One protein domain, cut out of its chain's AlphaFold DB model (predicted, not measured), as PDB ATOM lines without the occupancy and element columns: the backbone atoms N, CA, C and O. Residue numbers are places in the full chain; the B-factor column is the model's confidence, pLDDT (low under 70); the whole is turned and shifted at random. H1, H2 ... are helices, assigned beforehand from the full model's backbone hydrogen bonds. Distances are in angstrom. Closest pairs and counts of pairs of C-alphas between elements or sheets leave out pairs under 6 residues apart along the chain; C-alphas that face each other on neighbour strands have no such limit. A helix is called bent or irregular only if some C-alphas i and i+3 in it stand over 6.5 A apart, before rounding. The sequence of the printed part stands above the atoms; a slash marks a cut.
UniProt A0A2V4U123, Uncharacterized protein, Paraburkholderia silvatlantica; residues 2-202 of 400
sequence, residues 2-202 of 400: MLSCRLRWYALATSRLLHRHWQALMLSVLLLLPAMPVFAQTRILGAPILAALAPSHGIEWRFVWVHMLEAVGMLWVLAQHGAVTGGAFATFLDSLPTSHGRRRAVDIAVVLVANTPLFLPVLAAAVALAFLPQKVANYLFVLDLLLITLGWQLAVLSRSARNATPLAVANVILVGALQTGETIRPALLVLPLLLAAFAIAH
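AT A GLANCE: This is residues 2 to 202 of the 400 residues of an uncharacterized protein of Paraburkholderia silvatlantica (UniProt A0A2V4U123). Four long helices, H3, H8, H9 and H10, form a bundle with H8 as its hub, and H7 packs on H8 from another side. H2 crosses H7 at one end, H1a, H4 and H6 cluster at the other with H5 beside them, and the arm H1b runs outside H7, away from the bundle. The printed part has 201 residues with ten named helices, H1 to H10 in order, and no named strand: all helix. It is compact, with a radius of gyration of the C-alphas of 18.2 A and spans of 52 by 43 by 24 A.

HOW THE PARTS SIT: By its hydrogen bonds H1, residues 2 to 32, was assigned as one helix, but it is bent: C-alphas 13 and 16 are 8.0 A apart, and its arms H1a, residues 2 to 13, and H1b, residues 16 to 32, are about perpendicular at 75 degrees. H1a touches residues 106 to 110 alone of H6, residues 100 to 114, with closest C-alphas Leu 3 and Val 106, 5.6 A apart. With residues 9 to 13 alone, H1a touches H4, residues 81 to 84; the closest C-alphas are Tyr 10 and Ala 83, 5.5 A. H5, residues 87 to 94, is close to H1a but not clearly touching, the closest C-alphas Trp 9 and Phe 89 being 7.8 A apart. H1b only just touches H7, residues 116 to 129, with 3 pairs of C-alphas within 8 A, the closest Leu 25 and Pro 117, 7.6 A. H2, residues 38 to 53, is irregular, C-alphas 45 and 48 being 7.4 A apart, and touches H7 about perpendicular at 88 degrees, Gly 46 and Ala 125 closest at 3.9 A between C-alphas. H3, residues 59 to 79, touches H8, residues 135 to 158, at a steep tilt of 45 degrees; the C-alphas of Met 74 and Gln 153 are closest, 5.0 A. H7 and H8 form a hairpin at 15 degrees, with closest C-alphas Leu 129 and Lys 135, 6.7 A. H8 forms another with H9, residues 161 to 177, irregular with C-alphas 162 and 165 7.1 A apart; Ile 148 and Leu 167 are closest, 6.1 A between C-alphas. H9 and H10, residues 185 to 202, form a hairpin at 10 degrees, closest at the C-alphas of Ala 170 and Pro 192, 4.2 A. Every O i to N i+4 pair is within hydrogen-bond range in H1a, H1b, H3, H6 and H8; the counts are 8 of 12 in H2, 2 of 4 in H5, 7 of 10 in H7, 10 of 13 in H9 and 11 of 14 in H10, and H4 is too short for such a pair.

IN THESE COORDINATES: H1a begins at C-alpha 2 (11.693, -61.794, 1.069). H8 is 34.3 A long, H3 30.3 A and H10 26.4 A, which ends at C-alpha 202 (0.581, -55.840, -15.680).

THE WHOLE: The C-alphas of Ala 35 and Pro 97, the two farthest apart, are 56.3 A apart. The printed part has no cut and no long link. Mean pLDDT of the printed part is 80.4; 32 residues are under 70, among them residues 13 to 36.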
ATOM      1  N   MET A   2      11.594 -61.215   2.429       79.12
ATOM      2  CA  MET A   2      11.693 -61.794   1.069       79.12
ATOM      3  C   MET A   2      12.675 -61.042   0.144       79.12
ATOM      4  O   MET A   2      13.503 -61.672  -0.510       79.12
ATOM      5  N   LEU A   3      12.635 -59.702   0.150       78.69
ATOM      6  CA  LEU A   3      13.567 -58.856  -0.610       78.69
ATOM      7  C   LEU A   3      15.020 -59.049  -0.154       78.69
ATOM      8  O   LEU A   3      15.901 -59.246  -0.979       78.69
ATOM      9  N   SER A   4      15.271 -59.067   1.159       80.00
ATOM     10  CA  SER A   4      16.614 -59.260   1.717       80.00
ATOM     11  C   SER A   4      17.209 -60.623   1.349       80.00
ATOM     12  O   SER A   4      18.385 -60.698   1.004       80.00
ATOM     13  N   CYS A   5      16.411 -61.696   1.352       78.94
ATOM     14  CA  CYS A   5      16.869 -63.017   0.909       78.94
ATOM     15  C   CYS A   5      17.155 -63.051  -0.600       78.94
ATOM     16  O   CYS A   5      18.174 -63.600  -1.013       78.94
ATOM     17  N   ARG A   6      16.303 -62.417  -1.420       79.81
ATOM     18  CA  ARG A   6      16.514 -62.284  -2.871       79.81
ATOM     19  C   ARG A   6      17.765 -61.482  -3.210       79.81
ATOM     20  O   ARG A   6      18.543 -61.927  -4.043       79.81
ATOM     21  N   LEU A   7      17.993 -60.359  -2.533       76.56
ATOM     22  CA  LEU A   7      19.191 -59.540  -2.716       76.56
ATOM     23  C   LEU A   7      20.455 -60.264  -2.245       76.56
ATOM     24  O   LEU A   7      21.463 -60.209  -2.938       76.56
ATOM     25  N   ARG A   8      20.406 -61.002  -1.126       79.06
ATOM     26  CA  ARG A   8      21.529 -61.849  -0.683       79.06
ATOM     27  C   ARG A   8      21.848 -62.944  -1.696       79.06
ATOM     28  O   ARG A   8      23.010 -63.130  -2.034       79.06
ATOM     29  N   TRP A   9      20.832 -63.636  -2.209       78.75
ATOM     30  CA  TRP A   9      21.017 -64.642  -3.254       78.75
ATOM     31  C   TRP A   9      21.603 -64.033  -4.527       78.75
ATOM     32  O   TRP A   9      22.584 -64.550  -5.061       78.75
ATOM     33  N   TYR A  10      21.048 -62.909  -4.978       73.88
ATOM     34  CA  TYR A  10      21.553 -62.173  -6.128       73.88
ATOM     35  C   TYR A  10      23.017 -61.764  -5.923       73.88
ATOM     36  O   TYR A  10      23.849 -62.035  -6.786       73.88
ATOM     37  N   ALA A  11      23.365 -61.203  -4.761       71.62
ATOM     38  CA  ALA A  11      24.729 -60.808  -4.429       71.62
ATOM     39  C   ALA A  11      25.688 -62.008  -4.406       71.62
ATOM     40  O   ALA A  11      26.779 -61.917  -4.956       71.62
ATOM     41  N   LEU A  12      25.288 -63.155  -3.853       75.62
ATOM     42  CA  LEU A  12      26.109 -64.371  -3.864       75.62
ATOM     43  C   LEU A  12      26.308 -64.907  -5.289       75.62
ATOM     44  O   LEU A  12      27.444 -65.160  -5.697       75.62
ATOM     45  N   ALA A  13      25.225 -65.009  -6.062       69.38
ATOM     46  CA  ALA A  13      25.228 -65.522  -7.431       69.38
ATOM     47  C   ALA A  13      25.980 -64.608  -8.415       69.38
ATOM     48  O   ALA A  13      26.583 -65.096  -9.371       69.38
ATOM     49  N   THR A  14      25.972 -63.292  -8.181       64.31
ATOM     50  CA  THR A  14      26.617 -62.298  -9.052       64.31
ATOM     51  C   THR A  14      27.907 -61.715  -8.490       64.31
ATOM     52  O   THR A  14      28.573 -61.003  -9.225       64.31
ATOM     53  N   SER A  15      28.320 -62.035  -7.261       61.50
ATOM     54  CA  SER A  15      29.472 -61.431  -6.559       61.50
ATOM     55  C   SER A  15      30.705 -61.218  -7.444       61.50
ATOM     56  O   SER A  15      31.217 -60.107  -7.548       61.50
ATOM     57  N   ARG A  16      31.145 -62.257  -8.164       59.66
ATOM     58  CA  ARG A  16      32.313 -62.187  -9.063       59.66
ATOM     59  C   ARG A  16      32.061 -61.386 -10.343       59.66
ATOM     60  O   ARG A  16      32.992 -60.786 -10.869       59.66
ATOM     61  N   LEU A  17      30.833 -61.399 -10.862       59.47
ATOM     62  CA  LEU A  17      30.432 -60.623 -12.040       59.47
ATOM     63  C   LEU A  17      30.294 -59.142 -11.684       59.47
ATOM     64  O   LEU A  17      30.877 -58.297 -12.350       59.47
ATOM     65  N   LEU A  18      29.593 -58.839 -10.593       60.03
ATOM     66  CA  LEU A  18      29.394 -57.498 -10.065       60.03
ATOM     67  C   LEU A  18      30.740 -56.835  -9.744       60.03
ATOM     68  O   LEU A  18      30.961 -55.699 -10.148       60.03
ATOM     69  N   HIS A  19      31.668 -57.565  -9.116       59.12
ATOM     70  CA  HIS A  19      33.006 -57.051  -8.820       59.12
ATOM     71  C   HIS A  19      33.799 -56.724 -10.096       59.12
ATOM     72  O   HIS A  19      34.398 -55.658 -10.186       59.12
ATOM     73  N   ARG A  20      33.736 -57.582 -11.125       60.03
ATOM     74  CA  ARG A  20      34.375 -57.318 -12.428       60.03
ATOM     75  C   ARG A  20      33.748 -56.138 -13.171       60.03
ATOM     76  O   ARG A  20      34.474 -55.360 -13.777       60.03
ATOM     77  N   HIS A  21      32.425 -55.988 -13.119       64.69
ATOM     78  CA  HIS A  21      31.733 -54.857 -13.740       64.69
ATOM     79  C   HIS A  21      32.067 -53.535 -13.044       64.69
ATOM     80  O   HIS A  21      32.341 -52.550 -13.720       64.69
ATOM     81  N   TRP A  22      32.116 -53.521 -11.709       60.97
ATOM     82  CA  TRP A  22      32.548 -52.346 -10.951       60.97
ATOM     83  C   TRP A  22      34.013 -51.999 -11.197       60.97
ATOM     84  O   TRP A  22      34.329 -50.826 -11.354       60.97
ATOM     85  N   GLN A  23      34.897 -52.994 -11.301       63.50
ATOM     86  CA  GLN A  23      36.294 -52.771 -11.683       63.50
ATOM     87  C   GLN A  23      36.407 -52.164 -13.087       63.50
ATOM     88  O   GLN A  23      37.116 -51.180 -13.262       63.50
ATOM     89  N   ALA A  24      35.678 -52.697 -14.072       59.75
ATOM     90  CA  ALA A  24      35.669 -52.154 -15.431       59.75
ATOM     91  C   ALA A  24      35.117 -50.721 -15.480       59.75
ATOM     92  O   ALA A  24      35.675 -49.871 -16.169       59.75
ATOM     93  N   LEU A  25      34.057 -50.436 -14.720       62.34
ATOM     94  CA  LEU A  25      33.462 -49.104 -14.629       62.34
ATOM     95  C   LEU A  25      34.421 -48.116 -13.958       62.34
ATOM     96  O   LEU A  25      34.648 -47.042 -14.502       62.34
ATOM     97  N   MET A  26      35.043 -48.495 -12.840       60.62
ATOM     98  CA  MET A  26      36.048 -47.671 -12.159       60.62
ATOM     99  C   MET A  26      37.263 -47.402 -13.045       60.62
ATOM    100  O   MET A  26      37.721 -46.268 -13.100       60.62
ATOM    101  N   LEU A  27      37.742 -48.401 -13.790       58.25
ATOM    102  CA  LEU A  27      38.819 -48.220 -14.766       58.25
ATOM    103  C   LEU A  27      38.405 -47.283 -15.905       58.25
ATOM    104  O   LEU A  27      39.177 -46.407 -16.272       58.25
ATOM    105  N   SER A  28      37.186 -47.431 -16.428       57.25
ATOM    106  CA  SER A  28      36.654 -46.561 -17.487       57.25
ATOM    107  C   SER A  28      36.547 -45.112 -17.015       57.25
ATOM    108  O   SER A  28      36.953 -44.198 -17.727       57.25
ATOM    109  N   VAL A  29      36.055 -44.905 -15.791       59.72
ATOM    110  CA  VAL A  29      36.001 -43.593 -15.140       59.72
ATOM    111  C   VAL A  29      37.417 -43.044 -14.955       59.72
ATOM    112  O   VAL A  29      37.692 -41.944 -15.415       59.72
ATOM    113  N   LEU A  30      38.347 -43.819 -14.390       58.75
ATOM    114  CA  LEU A  30      39.734 -43.397 -14.158       58.75
ATOM    115  C   LEU A  30      40.470 -43.011 -15.458       58.75
ATOM    116  O   LEU A  30      41.219 -42.039 -15.467       58.75
ATOM    117  N   LEU A  31      40.220 -43.725 -16.560       56.91
ATOM    118  CA  LEU A  31      40.760 -43.421 -17.893       56.91
ATOM    119  C   LEU A  31      40.209 -42.107 -18.479       56.91
ATOM    120  O   LEU A  31      40.911 -41.434 -19.229       56.91
ATOM    121  N   LEU A  32      38.978 -41.725 -18.131       55.72
ATOM    122  CA  LEU A  32      38.343 -40.467 -18.554       55.72
ATOM    123  C   LEU A  32      38.768 -39.257 -17.694       55.72
ATOM    124  O   LEU A  32      38.523 -38.110 -18.081       55.72
ATOM    125  N   LEU A  33      39.389 -39.489 -16.530       54.53
ATOM    126  CA  LEU A  33      39.700 -38.458 -15.539       54.53
ATOM    127  C   LEU A  33      40.888 -37.504 -15.812       54.53
ATOM    128  O   LEU A  33      40.809 -36.401 -15.271       54.53
ATOM    129  N   PRO A  34      41.961 -37.791 -16.586       50.88
ATOM    130  CA  PRO A  34      43.201 -37.027 -16.384       50.88
ATOM    131  C   PRO A  34      43.216 -35.556 -16.838       50.88
ATOM    132  O   PRO A  34      44.167 -34.864 -16.496       50.88
ATOM    133  N   ALA A  35      42.239 -35.044 -17.600       54.41
ATOM    134  CA  ALA A  35      42.353 -33.674 -18.143       54.41
ATOM    135  C   ALA A  35      41.042 -32.960 -18.527       54.41
ATOM    136  O   ALA A  35      41.094 -31.880 -19.114       54.41
ATOM    137  N   MET A  36      39.861 -33.531 -18.257       58.47
ATOM    138  CA  MET A  36      38.589 -32.930 -18.688       58.47
ATOM    139  C   MET A  36      37.791 -32.340 -17.519       58.47
ATOM    140  O   MET A  36      37.699 -32.977 -16.471       58.47
ATOM    141  N   PRO A  37      37.159 -31.161 -17.685       71.56
ATOM    142  CA  PRO A  37      36.266 -30.617 -16.669       71.56
ATOM    143  C   PRO A  37      35.084 -31.567 -16.433       71.56
ATOM    144  O   PRO A  37      34.563 -32.172 -17.374       71.56
ATOM    145  N   VAL A  38      34.620 -31.658 -15.182       66.56
ATOM    146  CA  VAL A  38      33.537 -32.567 -14.739       66.56
ATOM    147  C   VAL A  38      32.287 -32.444 -15.622       66.56
ATOM    148  O   VAL A  38      31.622 -33.429 -15.943       66.56
ATOM    149  N   PHE A  39      31.990 -31.236 -16.104       65.75
ATOM    150  CA  PHE A  39      30.865 -30.997 -17.005       65.75
ATOM    151  C   PHE A  39      31.035 -31.636 -18.397       65.75
ATOM    152  O   PHE A  39      30.083 -32.175 -18.958       65.75
ATOM    153  N   ALA A  40      32.250 -31.646 -18.950       69.06
ATOM    154  CA  ALA A  40      32.532 -32.341 -20.206       69.06
ATOM    155  C   ALA A  40      32.441 -33.864 -20.027       69.06
ATOM    156  O   ALA A  40      31.882 -34.553 -20.878       69.06
ATOM    157  N   GLN A  41      32.899 -34.384 -18.886       71.06
ATOM    158  CA  GLN A  41      32.796 -35.809 -18.557       71.06
ATOM    159  C   GLN A  41      31.339 -36.263 -18.406       71.06
ATOM    160  O   GLN A  41      30.955 -37.284 -18.972       71.06
ATOM    161  N   THR A  42      30.503 -35.493 -17.701       72.12
ATOM    162  CA  THR A  42      29.066 -35.803 -17.580       72.12
ATOM    163  C   THR A  42      28.350 -35.746 -18.927       72.12
ATOM    164  O   THR A  42      27.538 -36.624 -19.214       72.12
ATOM    165  N   ARG A  43      28.697 -34.796 -19.805       75.94
ATOM    166  CA  ARG A  43      28.178 -34.778 -21.181       75.94
ATOM    167  C   ARG A  43      28.598 -35.999 -21.986       75.94
ATOM    168  O   ARG A  43      27.749 -36.543 -22.674       75.94
ATOM    169  N   ILE A  44      29.850 -36.451 -21.889       76.94
ATOM    170  CA  ILE A  44      30.333 -37.652 -22.596       76.94
ATOM    171  C   ILE A  44      29.637 -38.913 -22.068       76.94
ATOM    172  O   ILE A  44      29.164 -39.730 -22.853       76.94
ATOM    173  N   LEU A  45      29.514 -39.060 -20.745       78.25
ATOM    174  CA  LEU A  45      28.836 -40.206 -20.129       78.25
ATOM    175  C   LEU A  45      27.329 -40.218 -20.428       78.25
ATOM    176  O   LEU A  45      26.758 -41.281 -20.655       78.25
ATOM    177  N   GLY A  46      26.689 -39.048 -20.455       83.19
ATOM    178  CA  GLY A  46      25.280 -38.886 -20.818       83.19
ATOM    179  C   GLY A  46      25.023 -38.837 -22.325       83.19
ATOM    180  O   GLY A  46      23.865 -38.866 -22.744       83.19
ATOM    181  N   ALA A  47      26.075 -38.782 -23.148       83.62
ATOM    182  CA  ALA A  47      25.986 -38.564 -24.588       83.62
ATOM    183  C   ALA A  47      25.057 -39.556 -25.307       83.62
ATOM    184  O   ALA A  47      24.289 -39.092 -26.150       83.62
ATOM    185  N   PRO A  48      25.014 -40.862 -24.962       84.94
ATOM    186  CA  PRO A  48      24.085 -41.784 -25.609       84.94
ATOM    187  C   PRO A  48      22.618 -41.364 -25.462       84.94
ATOM    188  O   PRO A  48      21.836 -41.522 -26.389       84.94
ATOM    189  N   ILE A  49      22.232 -40.778 -24.331       87.88
ATOM    190  CA  ILE A  49      20.855 -40.323 -24.096       87.88
ATOM    191  C   ILE A  49      20.641 -38.934 -24.701       87.88
ATOM    192  O   ILE A  49      19.621 -38.682 -25.340       87.88
ATOM    193  N   LEU A  50      21.624 -38.041 -24.557       88.12
ATOM    194  CA  LEU A  50      21.562 -36.683 -25.104       88.12
ATOM    195  C   LEU A  50      21.500 -36.669 -26.637       88.12
ATOM    196  O   LEU A  50      20.858 -35.796 -27.215       88.12
ATOM    197  N   ALA A  51      22.119 -37.637 -27.308       86.88
ATOM    198  CA  ALA A  51      22.122 -37.709 -28.763       86.88
ATOM    199  C   ALA A  51      20.732 -37.963 -29.362       86.88
ATOM    200  O   ALA A  51      20.428 -37.440 -30.434       86.88
ATOM    201  N   ALA A  52      19.864 -38.688 -28.645       86.88
ATOM    202  CA  ALA A  52      18.465 -38.864 -29.036       86.88
ATOM    203  C   ALA A  52      17.689 -37.534 -29.032       86.88
ATOM    204  O   ALA A  52      16.784 -37.346 -29.842       86.88
ATOM    205  N   LEU A  53      18.079 -36.603 -28.155       86.31
ATOM    206  CA  LEU A  53      17.483 -35.272 -28.022       86.31
ATOM    207  C   LEU A  53      18.110 -34.233 -28.964       86.31
ATOM    208  O   LEU A  53      17.564 -33.141 -29.119       86.31
ATOM    209  N   ALA A  54      19.241 -34.544 -29.605       85.12
ATOM    210  CA  ALA A  54      19.922 -33.604 -30.482       85.12
ATOM    211  C   ALA A  54      19.079 -33.300 -31.743       85.12
ATOM    212  O   ALA A  54      18.571 -34.227 -32.392       85.12
ATOM    213  N   PRO A  55      18.935 -32.017 -32.130       80.69
ATOM    214  CA  PRO A  55      18.096 -31.609 -33.261       80.69
ATOM    215  C   PRO A  55      18.656 -32.043 -34.623       80.69
ATOM    216  O   PRO A  55      17.902 -32.118 -35.583       80.69
ATOM    217  N   SER A  56      19.946 -32.377 -34.702       81.94
ATOM    218  CA  SER A  56      20.631 -32.797 -35.932       81.94
ATOM    219  C   SER A  56      20.173 -34.150 -36.486       81.94
ATOM    220  O   SER A  56      20.483 -34.472 -37.628       81.94
ATOM    221  N   HIS A  57      19.472 -34.963 -35.693       83.69
ATOM    222  CA  HIS A  57      19.102 -36.324 -36.076       83.69
ATOM    223  C   HIS A  57      17.635 -36.436 -36.501       83.69
ATOM    224  O   HIS A  57      16.731 -35.993 -35.789       83.69
ATOM    225  N   GLY A  58      17.402 -37.103 -37.635       85.50
ATOM    226  CA  GLY A  58      16.067 -37.437 -38.131       85.50
ATOM    227  C   GLY A  58      15.354 -38.518 -37.306       85.50
ATOM    228  O   GLY A  58      15.937 -39.155 -36.424       85.50
ATOM    229  N   ILE A  59      14.071 -38.744 -37.611       87.25
ATOM    230  CA  ILE A  59      13.222 -39.702 -36.885       87.25
ATOM    231  C   ILE A  59      13.743 -41.142 -36.968       87.25
ATOM    232  O   ILE A  59      13.753 -41.838 -35.958       87.25
ATOM    233  N   GLU A  60      14.231 -41.565 -38.136       87.25
ATOM    234  CA  GLU A  60      14.739 -42.923 -38.362       87.25
ATOM    235  C   GLU A  60      15.964 -43.210 -37.494       87.25
ATOM    236  O   GLU A  60      16.021 -44.231 -36.808       87.25
ATOM    237  N   TRP A  61      16.907 -42.263 -37.447       88.56
ATOM    238  CA  TRP A  61      18.095 -42.365 -36.606       88.56
ATOM    239  C   TRP A  61      17.713 -42.474 -35.129       88.56
ATOM    240  O   TRP A  61      18.182 -43.374 -34.435       88.56
ATOM    241  N   ARG A  62      16.807 -41.606 -34.653       88.56
ATOM    242  CA  ARG A  62      16.334 -41.624 -33.258       88.56
ATOM    243  C   ARG A  62      15.618 -42.926 -32.926       88.56
ATOM    244  O   ARG A  62      15.834 -43.475 -31.850       88.56
ATOM    245  N   PHE A  63      14.807 -43.435 -33.850       88.69
ATOM    246  CA  PHE A  63      14.108 -44.704 -33.691       88.69
ATOM    247  C   PHE A  63      15.100 -45.855 -33.516       88.69
ATOM    248  O   PHE A  63      15.029 -46.574 -32.520       88.69
ATOM    249  N   VAL A  64      16.061 -45.993 -34.432       86.25
ATOM    250  CA  VAL A  64      17.098 -47.034 -34.360       86.25
ATOM    251  C   VAL A  64      17.922 -46.895 -33.081       86.25
ATOM    252  O   VAL A  64      18.165 -47.885 -32.391       86.25
ATOM    253  N   TRP A  65      18.313 -45.671 -32.729       88.25
ATOM    254  CA  TRP A  65      19.158 -45.396 -31.574       88.25
ATOM    255  C   TRP A  65      18.473 -45.719 -30.239       88.25
ATOM    256  O   TRP A  65      19.059 -46.402 -29.400       88.25
ATOM    257  N   VAL A  66      17.215 -45.306 -30.050       90.06
ATOM    258  CA  VAL A  66      16.433 -45.631 -28.843       90.06
ATOM    259  C   VAL A  66      16.297 -47.144 -28.677       90.06
ATOM    260  O   VAL A  66      16.634 -47.673 -27.618       90.06
ATOM    261  N   HIS A  67      15.922 -47.864 -29.737       89.25
ATOM    262  CA  HIS A  67      15.811 -49.327 -29.685       89.25
ATOM    263  C   HIS A  67      17.160 -50.003 -29.423       89.25
ATOM    264  O   HIS A  67      17.218 -51.055 -28.787       89.25
ATOM    265  N   MET A  68      18.261 -49.403 -29.879       84.94
ATOM    266  CA  MET A  68      19.596 -49.893 -29.576       84.94
ATOM    267  C   MET A  68      19.931 -49.761 -28.082       84.94
ATOM    268  O   MET A  68      20.445 -50.716 -27.491       84.94
ATOM    269  N   LEU A  69      19.616 -48.624 -27.456       87.19
ATOM    270  CA  LEU A  69      19.805 -48.425 -26.012       87.19
ATOM    271  C   LEU A  69      18.978 -49.428 -25.197       87.19
ATOM    272  O   LEU A  69      19.486 -50.049 -24.259       87.19
ATOM    273  N   GLU A  70      17.732 -49.659 -25.600       89.75
ATOM    274  CA  GLU A  70      16.863 -50.656 -24.975       89.75
ATOM    275  C   GLU A  70      17.386 -52.078 -25.154       89.75
ATOM    276  O   GLU A  70      17.361 -52.875 -24.212       89.75
ATOM    277  N   ALA A  71      17.901 -52.402 -26.343       83.12
ATOM    278  CA  ALA A  71      18.528 -53.686 -26.610       83.12
ATOM    279  C   ALA A  71      19.708 -53.914 -25.667       83.12
ATOM    280  O   ALA A  71      19.770 -54.966 -25.033       83.12
ATOM    281  N   VAL A  72      20.588 -52.927 -25.474       82.44
ATOM    282  CA  VAL A  72      21.678 -53.018 -24.484       82.44
ATOM    283  C   VAL A  72      21.122 -53.318 -23.087       82.44
ATOM    284  O   VAL A  72      21.610 -54.236 -22.420       82.44
ATOM    285  N   GLY A  73      20.054 -52.630 -22.673       84.06
ATOM    286  CA  GLY A  73      19.365 -52.893 -21.408       84.06
ATOM    287  C   GLY A  73      18.815 -54.320 -21.292       84.06
ATOM    288  O   GLY A  73      19.014 -54.985 -20.271       84.06
ATOM    289  N   MET A  74      18.155 -54.839 -22.328       83.81
ATOM    290  CA  MET A  74      17.643 -56.216 -22.349       83.81
ATOM    291  C   MET A  74      18.768 -57.249 -22.259       83.81
ATOM    292  O   MET A  74      18.659 -58.244 -21.536       83.81
ATOM    293  N   LEU A  75      19.861 -57.018 -22.980       77.25
ATOM    294  CA  LEU A  75      21.000 -57.930 -23.050       77.25
ATOM    295  C   LEU A  75      21.769 -57.988 -21.742       77.25
ATOM    296  O   LEU A  75      22.177 -59.072 -21.318       77.25
ATOM    297  N   TRP A  76      21.893 -56.843 -21.076       81.75
ATOM    298  CA  TRP A  76      22.436 -56.749 -19.730       81.75
ATOM    299  C   TRP A  76      21.707 -57.687 -18.760       81.75
ATOM    300  O   TRP A  76      22.328 -58.500 -18.071       81.75
ATOM    301  N   VAL A  77      20.374 -57.646 -18.768       81.00
ATOM    302  CA  VAL A  77      19.539 -58.486 -17.903       81.00
ATOM    303  C   VAL A  77      19.561 -59.954 -18.333       81.00
ATOM    304  O   VAL A  77      19.597 -60.841 -17.479       81.00
ATOM    305  N   LEU A  78      19.609 -60.242 -19.635       77.38
ATOM    306  CA  LEU A  78      19.731 -61.609 -20.151       77.38
ATOM    307  C   LEU A  78      21.032 -62.286 -19.716       77.38
ATOM    308  O   LEU A  78      21.003 -63.451 -19.314       77.38
ATOM    309  N   ALA A  79      22.152 -61.560 -19.732       67.00
ATOM    310  CA  ALA A  79      23.442 -62.069 -19.265       67.00
ATOM    311  C   ALA A  79      23.407 -62.488 -17.784       67.00
ATOM    312  O   ALA A  79      24.154 -63.374 -17.367       67.00
ATOM    313  N   GLN A  80      22.506 -61.893 -16.999       72.50
ATOM    314  CA  GLN A  80      22.334 -62.153 -15.570       72.50
ATOM    315  C   GLN A  80      21.026 -62.893 -15.249       72.50
ATOM    316  O   GLN A  80      20.704 -63.077 -14.074       72.50
ATOM    317  N   HIS A  81      20.294 -63.374 -16.264       76.06
ATOM    318  CA  HIS A  81      18.938 -63.915 -16.126       76.06
ATOM    319  C   HIS A  81      18.843 -64.947 -15.000       76.06
ATOM    320  O   HIS A  81      17.963 -64.850 -14.159       76.06
ATOM    321  N   GLY A  82      19.756 -65.924 -14.939       68.19
ATOM    322  CA  GLY A  82      19.719 -66.971 -13.909       68.19
ATOM    323  C   GLY A  82      19.848 -66.447 -12.472       68.19
ATOM    324  O   GLY A  82      19.231 -67.002 -11.562       68.19
ATOM    325  N   ALA A  83      20.609 -65.370 -12.269       72.62
ATOM    326  CA  ALA A  83      20.763 -64.736 -10.964       72.62
ATOM    327  C   ALA A  83      19.571 -63.827 -10.632       72.62
ATOM    328  O   ALA A  83      19.067 -63.870  -9.509       72.62
ATOM    329  N   VAL A  84      19.081 -63.066 -11.616       76.12
ATOM    330  CA  VAL A  84      17.936 -62.151 -11.471       76.12
ATOM    331  C   VAL A  84      16.636 -62.921 -11.223       76.12
ATOM    332  O   VAL A  84      15.895 -62.598 -10.297       76.12
ATOM    333  N   THR A  85      16.384 -64.009 -11.958       72.56
ATOM    334  CA  THR A  85      15.187 -64.842 -11.749       72.56
ATOM    335  C   THR A  85      15.252 -65.677 -10.469       72.56
ATOM    336  O   THR A  85      14.233 -66.227 -10.062       72.56
ATOM    337  N   GLY A  86      16.403 -65.747  -9.789       66.44
ATOM    338  CA  GLY A  86      16.587 -66.435  -8.503       66.44
ATOM    339  C   GLY A  86      16.979 -67.910  -8.584       66.44
ATOM    340  O   GLY A  86      17.140 -68.538  -7.543       66.44
ATOM    341  N   GLY A  87      17.175 -68.478  -9.778       72.62
ATOM    342  CA  GLY A  87      17.631 -69.866  -9.953       72.62
ATOM    343  C   GLY A  87      16.853 -70.893  -9.114       72.62
ATOM    344  O   GLY A  87      15.627 -70.855  -9.059       72.62
ATOM    345  N   ALA A  88      17.564 -71.792  -8.425       68.88
ATOM    346  CA  ALA A  88      16.973 -72.812  -7.549       68.88
ATOM    347  C   ALA A  88      16.244 -72.236  -6.313       68.88
ATOM    348  O   ALA A  88      15.375 -72.885  -5.736       68.88
ATOM    349  N   PHE A  89      16.552 -71.000  -5.909       69.62
ATOM    350  CA  PHE A  89      15.831 -70.318  -4.831       69.62
ATOM    351  C   PHE A  89      14.442 -69.832  -5.283       69.62
ATOM    352  O   PHE A  89      13.538 -69.663  -4.465       69.62
ATOM    353  N   ALA A  90      14.230 -69.659  -6.594       71.25
ATOM    354  CA  ALA A  90      12.938 -69.257  -7.144       71.25
ATOM    355  C   ALA A  90      11.855 -70.319  -6.918       71.25
ATOM    356  O   ALA A  90      10.739 -69.965  -6.557       71.25
ATOM    357  N   THR A  91      12.198 -71.606  -7.028       73.69
ATOM    358  CA  THR A  91      11.282 -72.728  -6.752       73.69
ATOM    359  C   THR A  91      10.820 -72.778  -5.296       73.69
ATOM    360  O   THR A  91       9.664 -73.096  -5.036       73.69
ATOM    361  N   PHE A  92      11.681 -72.400  -4.345       74.44
ATOM    362  CA  PHE A  92      11.301 -72.276  -2.933       74.44
ATOM    363  C   PHE A  92      10.389 -71.068  -2.686       74.44
ATOM    364  O   PHE A  92       9.461 -71.124  -1.891       74.44
ATOM    365  N   LEU A  93      10.622 -69.955  -3.379       72.44
ATOM    366  CA  LEU A  93       9.726 -68.805  -3.275       72.44
ATOM    367  C   LEU A  93       8.386 -69.044  -3.965       72.44
ATOM    368  O   LEU A  93       7.385 -68.468  -3.537       72.44
ATOM    369  N   ASP A  94       8.363 -69.890  -4.994       72.56
ATOM    370  CA  ASP A  94       7.145 -70.272  -5.693       72.56
ATOM    371  C   ASP A  94       6.184 -71.059  -4.792       72.56
ATOM    372  O   ASP A  94       4.976 -70.843  -4.909       72.56
ATOM    373  N   SER A  95       6.690 -71.857  -3.842       77.81
ATOM    374  CA  SER A  95       5.870 -72.618  -2.885       77.81
ATOM    375  C   SER A  95       5.304 -71.788  -1.725       77.81
ATOM    376  O   SER A  95       4.396 -72.251  -1.037       77.81
ATOM    377  N   LEU A  96       5.786 -70.559  -1.504       78.44
ATOM    378  CA  LEU A  96       5.267 -69.697  -0.438       78.44
ATOM    379  C   LEU A  96       3.979 -68.974  -0.874       78.44
ATOM    380  O   LEU A  96       3.990 -68.326  -1.931       78.44
ATOM    381  N   PRO A  97       2.915 -68.955  -0.041       76.12
ATOM    382  CA  PRO A  97       1.662 -68.253  -0.324       76.12
ATOM    383  C   PRO A  97       1.891 -66.740  -0.258       76.12
ATOM    384  O   PRO A  97       1.780 -66.089   0.779       76.12
ATOM    385  N   THR A  98       2.310 -66.165  -1.377       78.25
ATOM    386  CA  THR A  98       2.701 -64.761  -1.477       78.25
ATOM    387  C   THR A  98       2.015 -64.136  -2.674       78.25
ATOM    388  O   THR A  98       1.944 -64.737  -3.743       78.25
ATOM    389  N   SER A  99       1.493 -62.921  -2.494       82.44
ATOM    390  CA  SER A  99       0.760 -62.228  -3.549       82.44
ATOM    391  C   SER A  99       1.658 -61.931  -4.755       82.44
ATOM    392  O   SER A  99       2.839 -61.589  -4.618       82.44
ATOM    393  N   HIS A 100       1.080 -62.016  -5.957       77.94
ATOM    394  CA  HIS A 100       1.788 -61.740  -7.210       77.94
ATOM    395  C   HIS A 100       2.392 -60.327  -7.249       77.94
ATOM    396  O   HIS A 100       3.516 -60.156  -7.719       77.94
ATOM    397  N   GLY A 101       1.700 -59.330  -6.680       79.44
ATOM    398  CA  GLY A 101       2.206 -57.957  -6.575       79.44
ATOM    399  C   GLY A 101       3.486 -57.850  -5.742       79.44
ATOM    400  O   GLY A 101       4.438 -57.189  -6.153       79.44
ATOM    401  N   ARG A 102       3.569 -58.572  -4.614       81.31
ATOM    402  CA  ARG A 102       4.759 -58.546  -3.749       81.31
ATOM    403  C   ARG A 102       5.956 -59.239  -4.391       81.31
ATOM    404  O   ARG A 102       7.075 -58.755  -4.257       81.31
ATOM    405  N   ARG A 103       5.741 -60.357  -5.095       78.56
ATOM    406  CA  ARG A 103       6.810 -61.042  -5.850       78.56
ATOM    407  C   ARG A 103       7.387 -60.135  -6.927       78.56
ATOM    408  O   ARG A 103       8.597 -59.986  -7.032       78.56
ATOM    409  N   ARG A 104       6.513 -59.442  -7.641       81.94
ATOM    410  CA  ARG A 104       6.915 -58.516  -8.683       81.94
ATOM    411  C   ARG A 104       7.664 -57.290  -8.170       81.94
ATOM    412  O   ARG A 104       8.656 -56.912  -8.774       81.94
ATOM    413  N   ALA A 105       7.216 -56.675  -7.074       83.88
ATOM    414  CA  ALA A 105       7.945 -55.558  -6.474       83.88
ATOM    415  C   ALA A 105       9.389 -55.962  -6.128       83.88
ATOM    416  O   ALA A 105      10.321 -55.184  -6.312       83.88
ATOM    417  N   VAL A 106       9.580 -57.214  -5.697       83.06
ATOM    418  CA  VAL A 106      10.910 -57.783  -5.460       83.06
ATOM    419  C   VAL A 106      11.680 -58.011  -6.764       83.06
ATOM    420  O   VAL A 106      12.852 -57.650  -6.814       83.06
ATOM    421  N   ASP A 107      11.054 -58.540  -7.818       82.06
ATOM    422  CA  ASP A 107      11.700 -58.700  -9.131       82.06
ATOM    423  C   ASP A 107      12.141 -57.345  -9.714       82.06
ATOM    424  O   ASP A 107      13.278 -57.212 -10.164       82.06
ATOM    425  N   ILE A 108      11.289 -56.315  -9.629       84.62
ATOM    426  CA  ILE A 108      11.614 -54.936 -10.026       84.62
ATOM    427  C   ILE A 108      12.815 -54.429  -9.223       84.62
ATOM    428  O   ILE A 108      13.779 -53.952  -9.811       84.62
ATOM    429  N   ALA A 109      12.800 -54.574  -7.895       85.44
ATOM    430  CA  ALA A 109      13.900 -54.120  -7.046       85.44
ATOM    431  C   ALA A 109      15.231 -54.814  -7.383       85.44
ATOM    432  O   ALA A 109      16.270 -54.160  -7.433       85.44
ATOM    433  N   VAL A 110      15.214 -56.122  -7.658       84.06
ATOM    434  CA  VAL A 110      16.419 -56.866  -8.063       84.06
ATOM    435  C   VAL A 110      16.921 -56.395  -9.429       84.06
ATOM    436  O   VAL A 110      18.125 -56.206  -9.587       84.06
ATOM    437  N   VAL A 111      16.030 -56.158 -10.398       85.44
ATOM    438  CA  VAL A 111      16.404 -55.628 -11.722       85.44
ATOM    439  C   VAL A 111      16.982 -54.217 -11.613       85.44
ATOM    440  O   VAL A 111      18.006 -53.939 -12.229       85.44
ATOM    441  N   LEU A 112      16.400 -53.344 -10.785       86.44
ATOM    442  CA  LEU A 112      16.939 -52.003 -10.537       86.44
ATOM    443  C   LEU A 112      18.360 -52.073  -9.960       86.44
ATOM    444  O   LEU A 112      19.257 -51.403 -10.463       86.44
ATOM    445  N   VAL A 113      18.601 -52.939  -8.971       83.12
ATOM    446  CA  VAL A 113      19.954 -53.145  -8.422       83.12
ATOM    447  C   VAL A 113      20.903 -53.705  -9.486       83.12
ATOM    448  O   VAL A 113      22.046 -53.255  -9.594       83.12
ATOM    449  N   ALA A 114      20.445 -54.643 -10.315       80.25
ATOM    450  CA  ALA A 114      21.235 -55.180 -11.421       80.25
ATOM    451  C   ALA A 114      21.600 -54.107 -12.461       80.25
ATOM    452  O   ALA A 114      22.699 -54.140 -13.014       80.25
ATOM    453  N   ASN A 115      20.722 -53.129 -12.679       83.81
ATOM    454  CA  ASN A 115      20.902 -52.028 -13.623       83.81
ATOM    455  C   ASN A 115      21.750 -50.867 -13.087       83.81
ATOM    456  O   ASN A 115      21.918 -49.888 -13.807       83.81
ATOM    457  N   THR A 116      22.323 -50.953 -11.879       80.00
ATOM    458  CA  THR A 116      23.128 -49.858 -11.298       80.00
ATOM    459  C   THR A 116      24.166 -49.274 -12.280       80.00
ATOM    460  O   THR A 116      24.217 -48.052 -12.412       80.00
ATOM    461  N   PRO A 117      24.934 -50.079 -13.050       75.56
ATOM    462  CA  PRO A 117      25.858 -49.543 -14.056       75.56
ATOM    463  C   PRO A 117      25.168 -48.817 -15.224       75.56
ATOM    464  O   PRO A 117      25.698 -47.833 -15.729       75.56
ATOM    465  N   LEU A 118      23.978 -49.271 -15.635       80.62
ATOM    466  CA  LEU A 118      23.182 -48.647 -16.700       80.62
ATOM    467  C   LEU A 118      22.538 -47.325 -16.258       80.62
ATOM    468  O   LEU A 118      22.173 -46.519 -17.110       80.62
ATOM    469  N   PHE A 119      22.433 -47.060 -14.952       82.81
ATOM    470  CA  PHE A 119      21.984 -45.755 -14.460       82.81
ATOM    471  C   PHE A 119      23.053 -44.672 -14.560       82.81
ATOM    472  O   PHE A 119      22.702 -43.497 -14.544       82.81
ATOM    473  N   LEU A 120      24.333 -45.020 -14.711       80.81
ATOM    474  CA  LEU A 120      25.400 -44.030 -14.853       80.81
ATOM    475  C   LEU A 120      25.171 -43.064 -16.037       80.81
ATOM    476  O   LEU A 120      25.162 -41.855 -15.792       80.81
ATOM    477  N   PRO A 121      24.927 -43.526 -17.285       82.00
ATOM    478  CA  PRO A 121      24.622 -42.620 -18.395       82.00
ATOM    479  C   PRO A 121      23.320 -41.836 -18.178       82.00
ATOM    480  O   PRO A 121      23.242 -40.674 -18.562       82.00
ATOM    481  N   VAL A 122      22.319 -42.430 -17.515       85.25
ATOM    482  CA  VAL A 122      21.037 -41.774 -17.188       85.25
ATOM    483  C   VAL A 122      21.240 -40.609 -16.226       85.25
ATOM    484  O   VAL A 122      20.762 -39.506 -16.483       85.25
ATOM    485  N   LEU A 123      21.982 -40.829 -15.141       84.94
ATOM    486  CA  LEU A 123      22.307 -39.797 -14.160       84.94
ATOM    487  C   LEU A 123      23.176 -38.703 -14.785       84.94
ATOM    488  O   LEU A 123      22.911 -37.520 -14.586       84.94
ATOM    489  N   ALA A 124      24.168 -39.085 -15.591       84.12
ATOM    490  CA  ALA A 124      25.018 -38.138 -16.303       84.12
ATOM    491  C   ALA A 124      24.212 -37.266 -17.285       84.12
ATOM    492  O   ALA A 124      24.383 -36.046 -17.311       84.12
ATOM    493  N   ALA A 125      23.274 -37.863 -18.026       85.25
ATOM    494  CA  ALA A 125      22.350 -37.134 -18.887       85.25
ATOM    495  C   ALA A 125      21.423 -36.219 -18.076       85.25
ATOM    496  O   ALA A 125      21.279 -35.053 -18.424       85.25
ATOM    497  N   ALA A 126      20.854 -36.688 -16.963       85.19
ATOM    498  CA  ALA A 126      19.985 -35.887 -16.098       85.19
ATOM    499  C   ALA A 126      20.688 -34.633 -15.541       85.19
ATOM    500  O   ALA A 126      20.081 -33.560 -15.488       85.19
ATOM    501  N   VAL A 127      21.969 -34.753 -15.173       84.31
ATOM    502  CA  VAL A 127      22.812 -33.620 -14.758       84.31
ATOM    503  C   VAL A 127      23.063 -32.674 -15.934       84.31
ATOM    504  O   VAL A 127      22.887 -31.468 -15.792       84.31
ATOM    505  N   ALA A 128      23.417 -33.197 -17.110       82.69
ATOM    506  CA  ALA A 128      23.662 -32.377 -18.297       82.69
ATOM    507  C   ALA A 128      22.399 -31.630 -18.781       82.69
ATOM    508  O   ALA A 128      22.490 -30.482 -19.222       82.69
ATOM    509  N   LEU A 129      21.223 -32.253 -18.660       84.25
ATOM    510  CA  LEU A 129      19.920 -31.692 -19.025       84.25
ATOM    511  C   LEU A 129      19.466 -30.553 -18.109       84.25
ATOM    512  O   LEU A 129      18.683 -29.709 -18.546       84.25
ATOM    513  N   ALA A 130      19.980 -30.470 -16.876       81.31
ATOM    514  CA  ALA A 130      19.632 -29.400 -15.935       81.31
ATOM    515  C   ALA A 130      19.967 -27.994 -16.475       81.31
ATOM    516  O   ALA A 130      19.350 -27.004 -16.063       81.31
ATOM    517  N   PHE A 131      20.917 -27.930 -17.413       77.56
ATOM    518  CA  PHE A 131      21.443 -26.715 -18.032       77.56
ATOM    519  C   PHE A 131      20.868 -26.439 -19.430       77.56
ATOM    520  O   PHE A 131      21.275 -25.474 -20.072       77.56
ATOM    521  N   LEU A 132      19.944 -27.273 -19.919       77.69
ATOM    522  CA  LEU A 132      19.292 -27.108 -21.219       77.69
ATOM    523  C   LEU A 132      17.887 -26.487 -21.067       77.69
ATOM    524  O   LEU A 132      17.235 -26.669 -20.029       77.69
ATOM    525  N   PRO A 133      17.392 -25.760 -22.089       74.00
ATOM    526  CA  PRO A 133      15.997 -25.330 -22.136       74.00
ATOM    527  C   PRO A 133      15.055 -26.550 -22.204       74.00
ATOM    528  O   PRO A 133      15.472 -27.647 -22.569       74.00
ATOM    529  N   GLN A 134      13.779 -26.366 -21.835       81.31
ATOM    530  CA  GLN A 134      12.744 -27.424 -21.814       81.31
ATOM    531  C   GLN A 134      13.028 -28.600 -20.864       81.31
ATOM    532  O   GLN A 134      12.841 -29.772 -21.201       81.31
ATOM    533  N   LYS A 135      13.418 -28.281 -19.627       85.44
ATOM    534  CA  LYS A 135      13.739 -29.260 -18.573       85.44
ATOM    535  C   LYS A 135      12.681 -30.357 -18.433       85.44
ATOM    536  O   LYS A 135      13.026 -31.531 -18.411       85.44
ATOM    537  N   VAL A 136      11.400 -29.983 -18.395       87.12
ATOM    538  CA  VAL A 136      10.289 -30.928 -18.190       87.12
ATOM    539  C   VAL A 136      10.236 -31.986 -19.293       87.12
ATOM    540  O   VAL A 136      10.242 -33.172 -18.986       87.12
ATOM    541  N   ALA A 137      10.245 -31.583 -20.568       88.12
ATOM    542  CA  ALA A 137      10.186 -32.526 -21.686       88.12
ATOM    543  C   ALA A 137      11.425 -33.433 -21.737       88.12
ATOM    544  O   ALA A 137      11.302 -34.635 -21.955       88.12
ATOM    545  N   ASN A 138      12.611 -32.880 -21.471       89.69
ATOM    546  CA  ASN A 138      13.846 -33.658 -21.472       89.69
ATOM    547  C   ASN A 138      13.877 -34.689 -20.331       89.69
ATOM    548  O   ASN A 138      14.267 -35.832 -20.552       89.69
ATOM    549  N   TYR A 139      13.430 -34.322 -19.125       90.44
ATOM    550  CA  TYR A 139      13.332 -35.268 -18.011       90.44
ATOM    551  C   TYR A 139      12.254 -36.330 -18.240       90.44
ATOM    552  O   TYR A 139      12.493 -37.491 -17.911       90.44
ATOM    553  N   LEU A 140      11.113 -35.966 -18.839       91.50
ATOM    554  CA  LEU A 140      10.080 -36.929 -19.229       91.50
ATOM    555  C   LEU A 140      10.624 -37.944 -20.239       91.50
ATOM    556  O   LEU A 140      10.481 -39.136 -20.008       91.50
ATOM    557  N   PHE A 141      11.352 -37.501 -21.269       91.56
ATOM    558  CA  PHE A 141      11.980 -38.405 -22.239       91.56
ATOM    559  C   PHE A 141      12.941 -39.407 -21.580       91.56
ATOM    560  O   PHE A 141      12.906 -40.601 -21.874       91.56
ATOM    561  N   VAL A 142      13.807 -38.937 -20.673       92.06
ATOM    562  CA  VAL A 142      14.747 -39.816 -19.956       92.06
ATOM    563  C   VAL A 142      14.004 -40.810 -19.064       92.06
ATOM    564  O   VAL A 142      14.390 -41.978 -18.983       92.06
ATOM    565  N   LEU A 143      12.938 -40.353 -18.408       92.38
ATOM    566  CA  LEU A 143      12.094 -41.189 -17.566       92.38
ATOM    567  C   LEU A 143      11.369 -42.259 -18.398       92.38
ATOM    568  O   LEU A 143      11.412 -43.431 -18.028       92.38
ATOM    569  N   ASP A 144      10.791 -41.886 -19.538       92.50
ATOM    570  CA  ASP A 144      10.161 -42.805 -20.488       92.50
ATOM    571  C   ASP A 144      11.141 -43.868 -20.971       92.50
ATOM    572  O   ASP A 144      10.861 -45.058 -20.850       92.50
ATOM    573  N   LEU A 145      12.323 -43.456 -21.441       92.31
ATOM    574  CA  LEU A 145      13.361 -44.376 -21.905       92.31
ATOM    575  C   LEU A 145      13.731 -45.391 -20.812       92.31
ATOM    576  O   LEU A 145      13.869 -46.587 -21.083       92.31
ATOM    577  N   LEU A 146      13.848 -44.940 -19.560       92.38
ATOM    578  CA  LEU A 146      14.152 -45.798 -18.418       92.38
ATOM    579  C   LEU A 146      13.006 -46.769 -18.097       92.38
ATOM    580  O   LEU A 146      13.266 -47.960 -17.892       92.38
ATOM    581  N   LEU A 147      11.753 -46.304 -18.066       93.19
ATOM    582  CA  LEU A 147      10.597 -47.162 -17.790       93.19
ATOM    583  C   LEU A 147      10.342 -48.164 -18.918       93.19
ATOM    584  O   LEU A 147      10.067 -49.330 -18.632       93.19
ATOM    585  N   ILE A 148      10.447 -47.757 -20.181       92.94
ATOM    586  CA  ILE A 148      10.246 -48.658 -21.320       92.94
ATOM    587  C   ILE A 148      11.349 -49.724 -21.335       92.94
ATOM    588  O   ILE A 148      11.038 -50.917 -21.419       92.94
ATOM    589  N   THR A 149      12.614 -49.338 -21.118       92.38
ATOM    590  CA  THR A 149      13.731 -50.293 -20.984       92.38
ATOM    591  C   THR A 149      13.485 -51.284 -19.843       92.38
ATOM    592  O   THR A 149      13.636 -52.495 -20.025       92.38
ATOM    593  N   LEU A 150      13.053 -50.805 -18.670       91.38
ATOM    594  CA  LEU A 150      12.711 -51.659 -17.530       91.38
ATOM    595  C   LEU A 150      11.541 -52.603 -17.858       91.38
ATOM    596  O   LEU A 150      11.575 -53.788 -17.515       91.38
ATOM    597  N   GLY A 151      10.517 -52.106 -18.553       90.56
ATOM    598  CA  GLY A 151       9.383 -52.893 -19.028       90.56
ATOM    599  C   GLY A 151       9.816 -54.032 -19.950       90.56
ATOM    600  O   GLY A 151       9.412 -55.180 -19.735       90.56
ATOM    601  N   TRP A 152      10.693 -53.746 -20.915       90.75
ATOM    602  CA  TRP A 152      11.274 -54.746 -21.809       90.75
ATOM    603  C   TRP A 152      12.097 -55.787 -21.053       90.75
ATOM    604  O   TRP A 152      11.913 -56.988 -21.263       90.75
ATOM    605  N   GLN A 153      12.946 -55.363 -20.116       90.12
ATOM    606  CA  GLN A 153      13.722 -56.273 -19.269       90.12
ATOM    607  C   GLN A 153      12.817 -57.235 -18.482       90.12
ATOM    608  O   GLN A 153      13.060 -58.445 -18.464       90.12
ATOM    609  N   LEU A 154      11.731 -56.736 -17.883       86.75
ATOM    610  CA  LEU A 154      10.755 -57.562 -17.164       86.75
ATOM    611  C   LEU A 154       9.972 -58.495 -18.103       86.75
ATOM    612  O   LEU A 154       9.702 -59.647 -17.746       86.75
ATOM    613  N   ALA A 155       9.614 -58.040 -19.305       86.19
ATOM    614  CA  ALA A 155       8.942 -58.865 -20.312       86.19
ATOM    615  C   ALA A 155       9.833 -60.034 -20.772       86.19
ATOM    616  O   ALA A 155       9.376 -61.179 -20.859       86.19
ATOM    617  N   VAL A 156      11.124 -59.766 -20.980       84.88
ATOM    618  CA  VAL A 156      12.133 -60.772 -21.336       84.88
ATOM    619  C   VAL A 156      12.335 -61.781 -20.200       84.88
ATOM    620  O   VAL A 156      12.307 -62.989 -20.447       84.88
ATOM    621  N   LEU A 157      12.465 -61.318 -18.953       81.00
ATOM    622  CA  LEU A 157      12.623 -62.184 -17.776       81.00
ATOM    623  C   LEU A 157      11.394 -63.061 -17.510       81.00
ATOM    624  O   LEU A 157      11.526 -64.245 -17.199       81.00
ATOM    625  N   SER A 158      10.191 -62.507 -17.665       76.62
ATOM    626  CA  SER A 158       8.930 -63.245 -17.502       76.62
ATOM    627  C   SER A 158       8.590 -64.140 -18.703       76.62
ATOM    628  O   SER A 158       7.669 -64.957 -18.620       76.62
ATOM    629  N   ARG A 159       9.330 -64.015 -19.819       71.62
ATOM    630  CA  ARG A 159       9.090 -64.690 -21.111       71.62
ATOM    631  C   ARG A 159       7.658 -64.516 -21.632       71.62
ATOM    632  O   ARG A 159       7.133 -65.388 -22.331       71.62
ATOM    633  N   SER A 160       7.019 -63.403 -21.282       71.94
ATOM    634  CA  SER A 160       5.638 -63.097 -21.637       71.94
ATOM    635  C   SER A 160       5.596 -61.967 -22.658       71.94
ATOM    636  O   SER A 160       5.892 -60.821 -22.339       71.94
ATOM    637  N   ALA A 161       5.159 -62.281 -23.879       75.31
ATOM    638  CA  ALA A 161       4.964 -61.285 -24.936       75.31
ATOM    639  C   ALA A 161       3.704 -60.423 -24.734       75.31
ATOM    640  O   ALA A 161       3.483 -59.487 -25.494       75.31
ATOM    641  N   ARG A 162       2.881 -60.708 -23.710       77.00
ATOM    642  CA  ARG A 162       1.598 -60.022 -23.473       77.00
ATOM    643  C   ARG A 162       1.748 -58.502 -23.352       77.00
ATOM    644  O   ARG A 162       0.838 -57.773 -23.721       77.00
ATOM    645  N   ASN A 163       2.903 -58.041 -22.877       80.75
ATOM    646  CA  ASN A 163       3.164 -56.624 -22.642       80.75
ATOM    647  C   ASN A 163       4.128 -56.015 -23.662       80.75
ATOM    648  O   ASN A 163       4.517 -54.864 -23.507       80.75
ATOM    649  N   ALA A 164       4.492 -56.757 -24.711       85.31
ATOM    650  CA  ALA A 164       5.325 -56.234 -25.786       85.31
ATOM    651  C   ALA A 164       4.590 -55.147 -26.584       85.31
ATOM    652  O   ALA A 164       5.190 -54.139 -26.931       85.31
ATOM    653  N   THR A 165       3.283 -55.309 -26.821       87.12
ATOM    654  CA  THR A 165       2.471 -54.347 -27.580       87.12
ATOM    655  C   THR A 165       2.417 -52.955 -26.938       87.12
ATOM    656  O   THR A 165       2.775 -52.002 -27.625       87.12
ATOM    657  N   PRO A 166       2.039 -52.781 -25.650       89.62
ATOM    658  CA  PRO A 166       2.026 -51.449 -25.041       89.62
ATOM    659  C   PRO A 166       3.420 -50.809 -24.974       89.62
ATOM    660  O   PRO A 166       3.520 -49.599 -25.132       89.62
ATOM    661  N   LEU A 167       4.491 -51.598 -24.808       91.00
ATOM    662  CA  LEU A 167       5.868 -51.087 -24.834       91.00
ATOM    663  C   LEU A 167       6.294 -50.643 -26.241       91.00
ATOM    664  O   LEU A 167       6.890 -49.583 -26.394       91.00
ATOM    665  N   ALA A 168       5.941 -51.407 -27.277       91.00
ATOM    666  CA  ALA A 168       6.199 -51.029 -28.665       91.00
ATOM    667  C   ALA A 168       5.445 -49.746 -29.052       91.00
ATOM    668  O   ALA A 168       6.019 -48.854 -29.670       91.00
ATOM    669  N   VAL A 169       4.179 -49.622 -28.636       92.56
ATOM    670  CA  VAL A 169       3.384 -48.402 -28.842       92.56
ATOM    671  C   VAL A 169       3.994 -47.222 -28.080       92.56
ATOM    672  O   VAL A 169       4.138 -46.147 -28.658       92.56
ATOM    673  N   ALA A 170       4.419 -47.419 -26.826       93.00
ATOM    674  CA  ALA A 170       5.114 -46.391 -26.053       93.00
ATOM    675  C   ALA A 170       6.382 -45.900 -26.773       93.00
ATOM    676  O   ALA A 170       6.598 -44.697 -26.852       93.00
ATOM    677  N   ASN A 171       7.162 -46.795 -27.385       92.50
ATOM    678  CA  ASN A 171       8.351 -46.417 -28.154       92.50
ATOM    679  C   ASN A 171       8.055 -45.581 -29.394       92.50
ATOM    680  O   ASN A 171       8.743 -44.592 -29.655       92.50
ATOM    681  N   VAL A 172       7.024 -45.949 -30.155       92.06
ATOM    682  CA  VAL A 172       6.604 -45.169 -31.327       92.06
ATOM    683  C   VAL A 172       6.184 -43.761 -30.901       92.06
ATOM    684  O   VAL A 172       6.592 -42.783 -31.527       92.06
ATOM    685  N   ILE A 173       5.427 -43.644 -29.806       92.44
ATOM    686  CA  ILE A 173       4.979 -42.348 -29.285       92.44
ATOM    687  C   ILE A 173       6.154 -41.544 -28.718       92.44
ATOM    688  O   ILE A 173       6.238 -40.350 -28.989       92.44
ATOM    689  N   LEU A 174       7.088 -42.178 -28.001       92.94
ATOM    690  CA  LEU A 174       8.287 -41.536 -27.453       92.94
ATOM    691  C   LEU A 174       9.124 -40.883 -28.560       92.94
ATOM    692  O   LEU A 174       9.468 -39.705 -28.476       92.94
ATOM    693  N   VAL A 175       9.421 -41.634 -29.624       91.62
ATOM    694  CA  VAL A 175      10.206 -41.131 -30.761       91.62
ATOM    695  C   VAL A 175       9.411 -40.092 -31.560       91.62
ATOM    696  O   VAL A 175       9.975 -39.078 -31.978       91.62
ATOM    697  N   GLY A 176       8.100 -40.299 -31.732       88.50
ATOM    698  CA  GLY A 176       7.202 -39.347 -32.387       88.50
ATOM    699  C   GLY A 176       7.082 -38.014 -31.639       88.50
ATOM    700  O   GLY A 176       7.093 -36.956 -32.267       88.50
ATOM    701  N   ALA A 177       7.065 -38.033 -30.303       89.38
ATOM    702  CA  ALA A 177       7.003 -36.835 -29.466       89.38
ATOM    703  C   ALA A 177       8.183 -35.889 -29.718       89.38
ATOM    704  O   ALA A 177       8.012 -34.668 -29.714       89.38
ATOM    705  N   LEU A 178       9.363 -36.435 -30.022       86.38
ATOM    706  CA  LEU A 178      10.560 -35.650 -30.332       86.38
ATOM    707  C   LEU A 178      10.475 -34.879 -31.662       86.38
ATOM    708  O   LEU A 178      11.319 -34.016 -31.902       86.38
ATOM    709  N   GLN A 179       9.493 -35.177 -32.520       86.38
ATOM    710  CA  GLN A 179       9.220 -34.427 -33.757       86.38
ATOM    711  C   GLN A 179       8.201 -33.300 -33.559       86.38
ATOM    712  O   GLN A 179       8.020 -32.460 -34.435       86.38
ATOM    713  N   THR A 180       7.519 -33.271 -32.414       84.62
ATOM    714  CA  THR A 180       6.479 -32.275 -32.151       84.62
ATOM    715  C   THR A 180       7.054 -30.968 -31.612       84.62
ATOM    716  O   THR A 180       8.141 -30.928 -31.014       84.62
ATOM    717  N   GLY A 181       6.295 -29.889 -31.828       80.88
ATOM    718  CA  GLY A 181       6.597 -28.564 -31.298       80.88
ATOM    719  C   GLY A 181       6.689 -28.550 -29.771       80.88
ATOM    720  O   GLY A 181       6.113 -29.385 -29.072       80.88
ATOM    721  N   GLU A 182       7.423 -27.571 -29.251       80.19
ATOM    722  CA  GLU A 182       7.846 -27.495 -27.845       80.19
ATOM    723  C   GLU A 182       6.677 -27.432 -26.851       80.19
ATOM    724  O   GLU A 182       6.794 -27.900 -25.720       80.19
ATOM    725  N   THR A 183       5.533 -26.899 -27.284       83.12
ATOM    726  CA  THR A 183       4.315 -26.735 -26.480       83.12
ATOM    727  C   THR A 183       3.556 -28.043 -26.255       83.12
ATOM    728  O   THR A 183       3.023 -28.263 -25.172       83.12
ATOM    729  N   ILE A 184       3.521 -28.932 -27.253       87.94
ATOM    730  CA  ILE A 184       2.731 -30.180 -27.217       87.94
ATOM    731  C   ILE A 184       3.583 -31.359 -26.733       87.94
ATOM    732  O   ILE A 184       3.069 -32.296 -26.118       87.94
ATOM    733  N   ARG A 185       4.903 -31.291 -26.945       89.06
ATOM    734  CA  ARG A 185       5.870 -32.330 -26.571       89.06
ATOM    735  C   ARG A 185       5.701 -32.889 -25.150       89.06
ATOM    736  O   ARG A 185       5.619 -34.110 -25.036       89.06
ATOM    737  N   PRO A 186       5.631 -32.086 -24.065       87.88
ATOM    738  CA  PRO A 186       5.513 -32.646 -22.718       87.88
ATOM    739  C   PRO A 186       4.197 -33.404 -22.517       87.88
ATOM    740  O   PRO A 186       4.204 -34.450 -21.878       87.88
ATOM    741  N   ALA A 187       3.090 -32.931 -23.097       89.06
ATOM    742  CA  ALA A 187       1.804 -33.620 -23.016       89.06
ATOM    743  C   ALA A 187       1.843 -34.971 -23.749       89.06
ATOM    744  O   ALA A 187       1.336 -35.966 -23.233       89.06
ATOM    745  N   LEU A 188       2.503 -35.029 -24.913       91.50
ATOM    746  CA  LEU A 188       2.654 -36.274 -25.667       91.50
ATOM    747  C   LEU A 188       3.543 -37.296 -24.941       91.50
ATOM    748  O   LEU A 188       3.270 -38.487 -25.035       91.50
ATOM    749  N   LEU A 189       4.559 -36.841 -24.195       92.62
ATOM    750  CA  LEU A 189       5.460 -37.690 -23.399       92.62
ATOM    751  C   LEU A 189       4.804 -38.276 -22.134       92.62
ATOM    752  O   LEU A 189       5.263 -39.280 -21.608       92.62
ATOM    753  N   VAL A 190       3.672 -37.744 -21.663       93.38
ATOM    754  CA  VAL A 190       2.927 -38.392 -20.562       93.38
ATOM    755  C   VAL A 190       2.309 -39.724 -21.012       93.38
ATOM    756  O   VAL A 190       2.182 -40.659 -20.222       93.38
ATOM    757  N   LEU A 191       1.934 -39.847 -22.285       92.38
ATOM    758  CA  LEU A 191       1.305 -41.051 -22.822       92.38
ATOM    759  C   LEU A 191       2.221 -42.298 -22.822       92.38
ATOM    760  O   LEU A 191       1.781 -43.333 -22.307       92.38
ATOM    761  N   PRO A 192       3.471 -42.260 -23.337       92.25
ATOM    762  CA  PRO A 192       4.394 -43.387 -23.233       92.25
ATOM    763  C   PRO A 192       4.733 -43.712 -21.775       92.25
ATOM    764  O   PRO A 192       4.811 -44.897 -21.446       92.25
ATOM    765  N   LEU A 193       4.800 -42.713 -20.887       93.12
ATOM    766  CA  LEU A 193       5.019 -42.924 -19.455       93.12
ATOM    767  C   LEU A 193       3.920 -43.791 -18.840       93.12
ATOM    768  O   LEU A 193       4.199 -44.780 -18.156       93.12
ATOM    769  N   LEU A 194       2.659 -43.444 -19.108       93.69
ATOM    770  CA  LEU A 194       1.498 -44.188 -18.624       93.69
ATOM    771  C   LEU A 194       1.447 -45.600 -19.217       93.69
ATOM    772  O   LEU A 194       1.161 -46.552 -18.490       93.69
ATOM    773  N   LEU A 195       1.763 -45.764 -20.505       92.31
ATOM    774  CA  LEU A 195       1.811 -47.074 -21.162       92.31
ATOM    775  C   LEU A 195       2.923 -47.963 -20.595       92.31
ATOM    776  O   LEU A 195       2.694 -49.151 -20.342       92.31
ATOM    777  N   ALA A 196       4.105 -47.400 -20.350       91.81
ATOM    778  CA  ALA A 196       5.222 -48.110 -19.747       91.81
ATOM    779  C   ALA A 196       4.907 -48.489 -18.294       91.81
ATOM    780  O   ALA A 196       5.078 -49.649 -17.913       91.81
ATOM    781  N   ALA A 197       4.349 -47.567 -17.505       91.50
ATOM    782  CA  ALA A 197       3.884 -47.838 -16.148       91.50
ATOM    783  C   ALA A 197       2.796 -48.922 -16.131       91.50
ATOM    784  O   ALA A 197       2.879 -49.862 -15.343       91.50
ATOM    785  N   PHE A 198       1.824 -48.865 -17.046       91.12
ATOM    786  CA  PHE A 198       0.792 -49.888 -17.203       91.12
ATOM    787  C   PHE A 198       1.400 -51.252 -17.550       91.12
ATOM    788  O   PHE A 198       1.055 -52.258 -16.924       91.12
ATOM    789  N   ALA A 199       2.345 -51.309 -18.491       88.94
ATOM    790  CA  ALA A 199       3.050 -52.536 -18.839       88.94
ATOM    791  C   ALA A 199       3.827 -53.095 -17.631       88.94
ATOM    792  O   ALA A 199       3.681 -54.277 -17.302       88.94
ATOM    793  N   ILE A 200       4.570 -52.248 -16.910       87.56
ATOM    794  CA  ILE A 200       5.292 -52.581 -15.669       87.56
ATOM    795  C   ILE A 200       4.345 -52.868 -14.499       87.56
ATOM    796  O   ILE A 200       4.790 -53.468 -13.527       87.56
ATOM    797  N   ALA A 201       3.056 -52.525 -14.590       86.25
ATOM    798  CA  ALA A 201       1.998 -52.848 -13.628       86.25
ATOM    799  C   ALA A 201       1.125 -54.051 -14.040       86.25
ATOM    800  O   ALA A 201       0.423 -54.600 -13.195       86.25
ATOM    801  N   HIS A 202       1.276 -54.604 -15.255       83.62
ATOM    802  CA  HIS A 202       0.581 -55.840 -15.680       83.62
ATOM    803  C   HIS A 202       1.460 -57.018 -16.177       83.62
ATOM    804  O   HIS A 202       0.932 -58.087 -16.474       83.62
TER     805      HIS A 202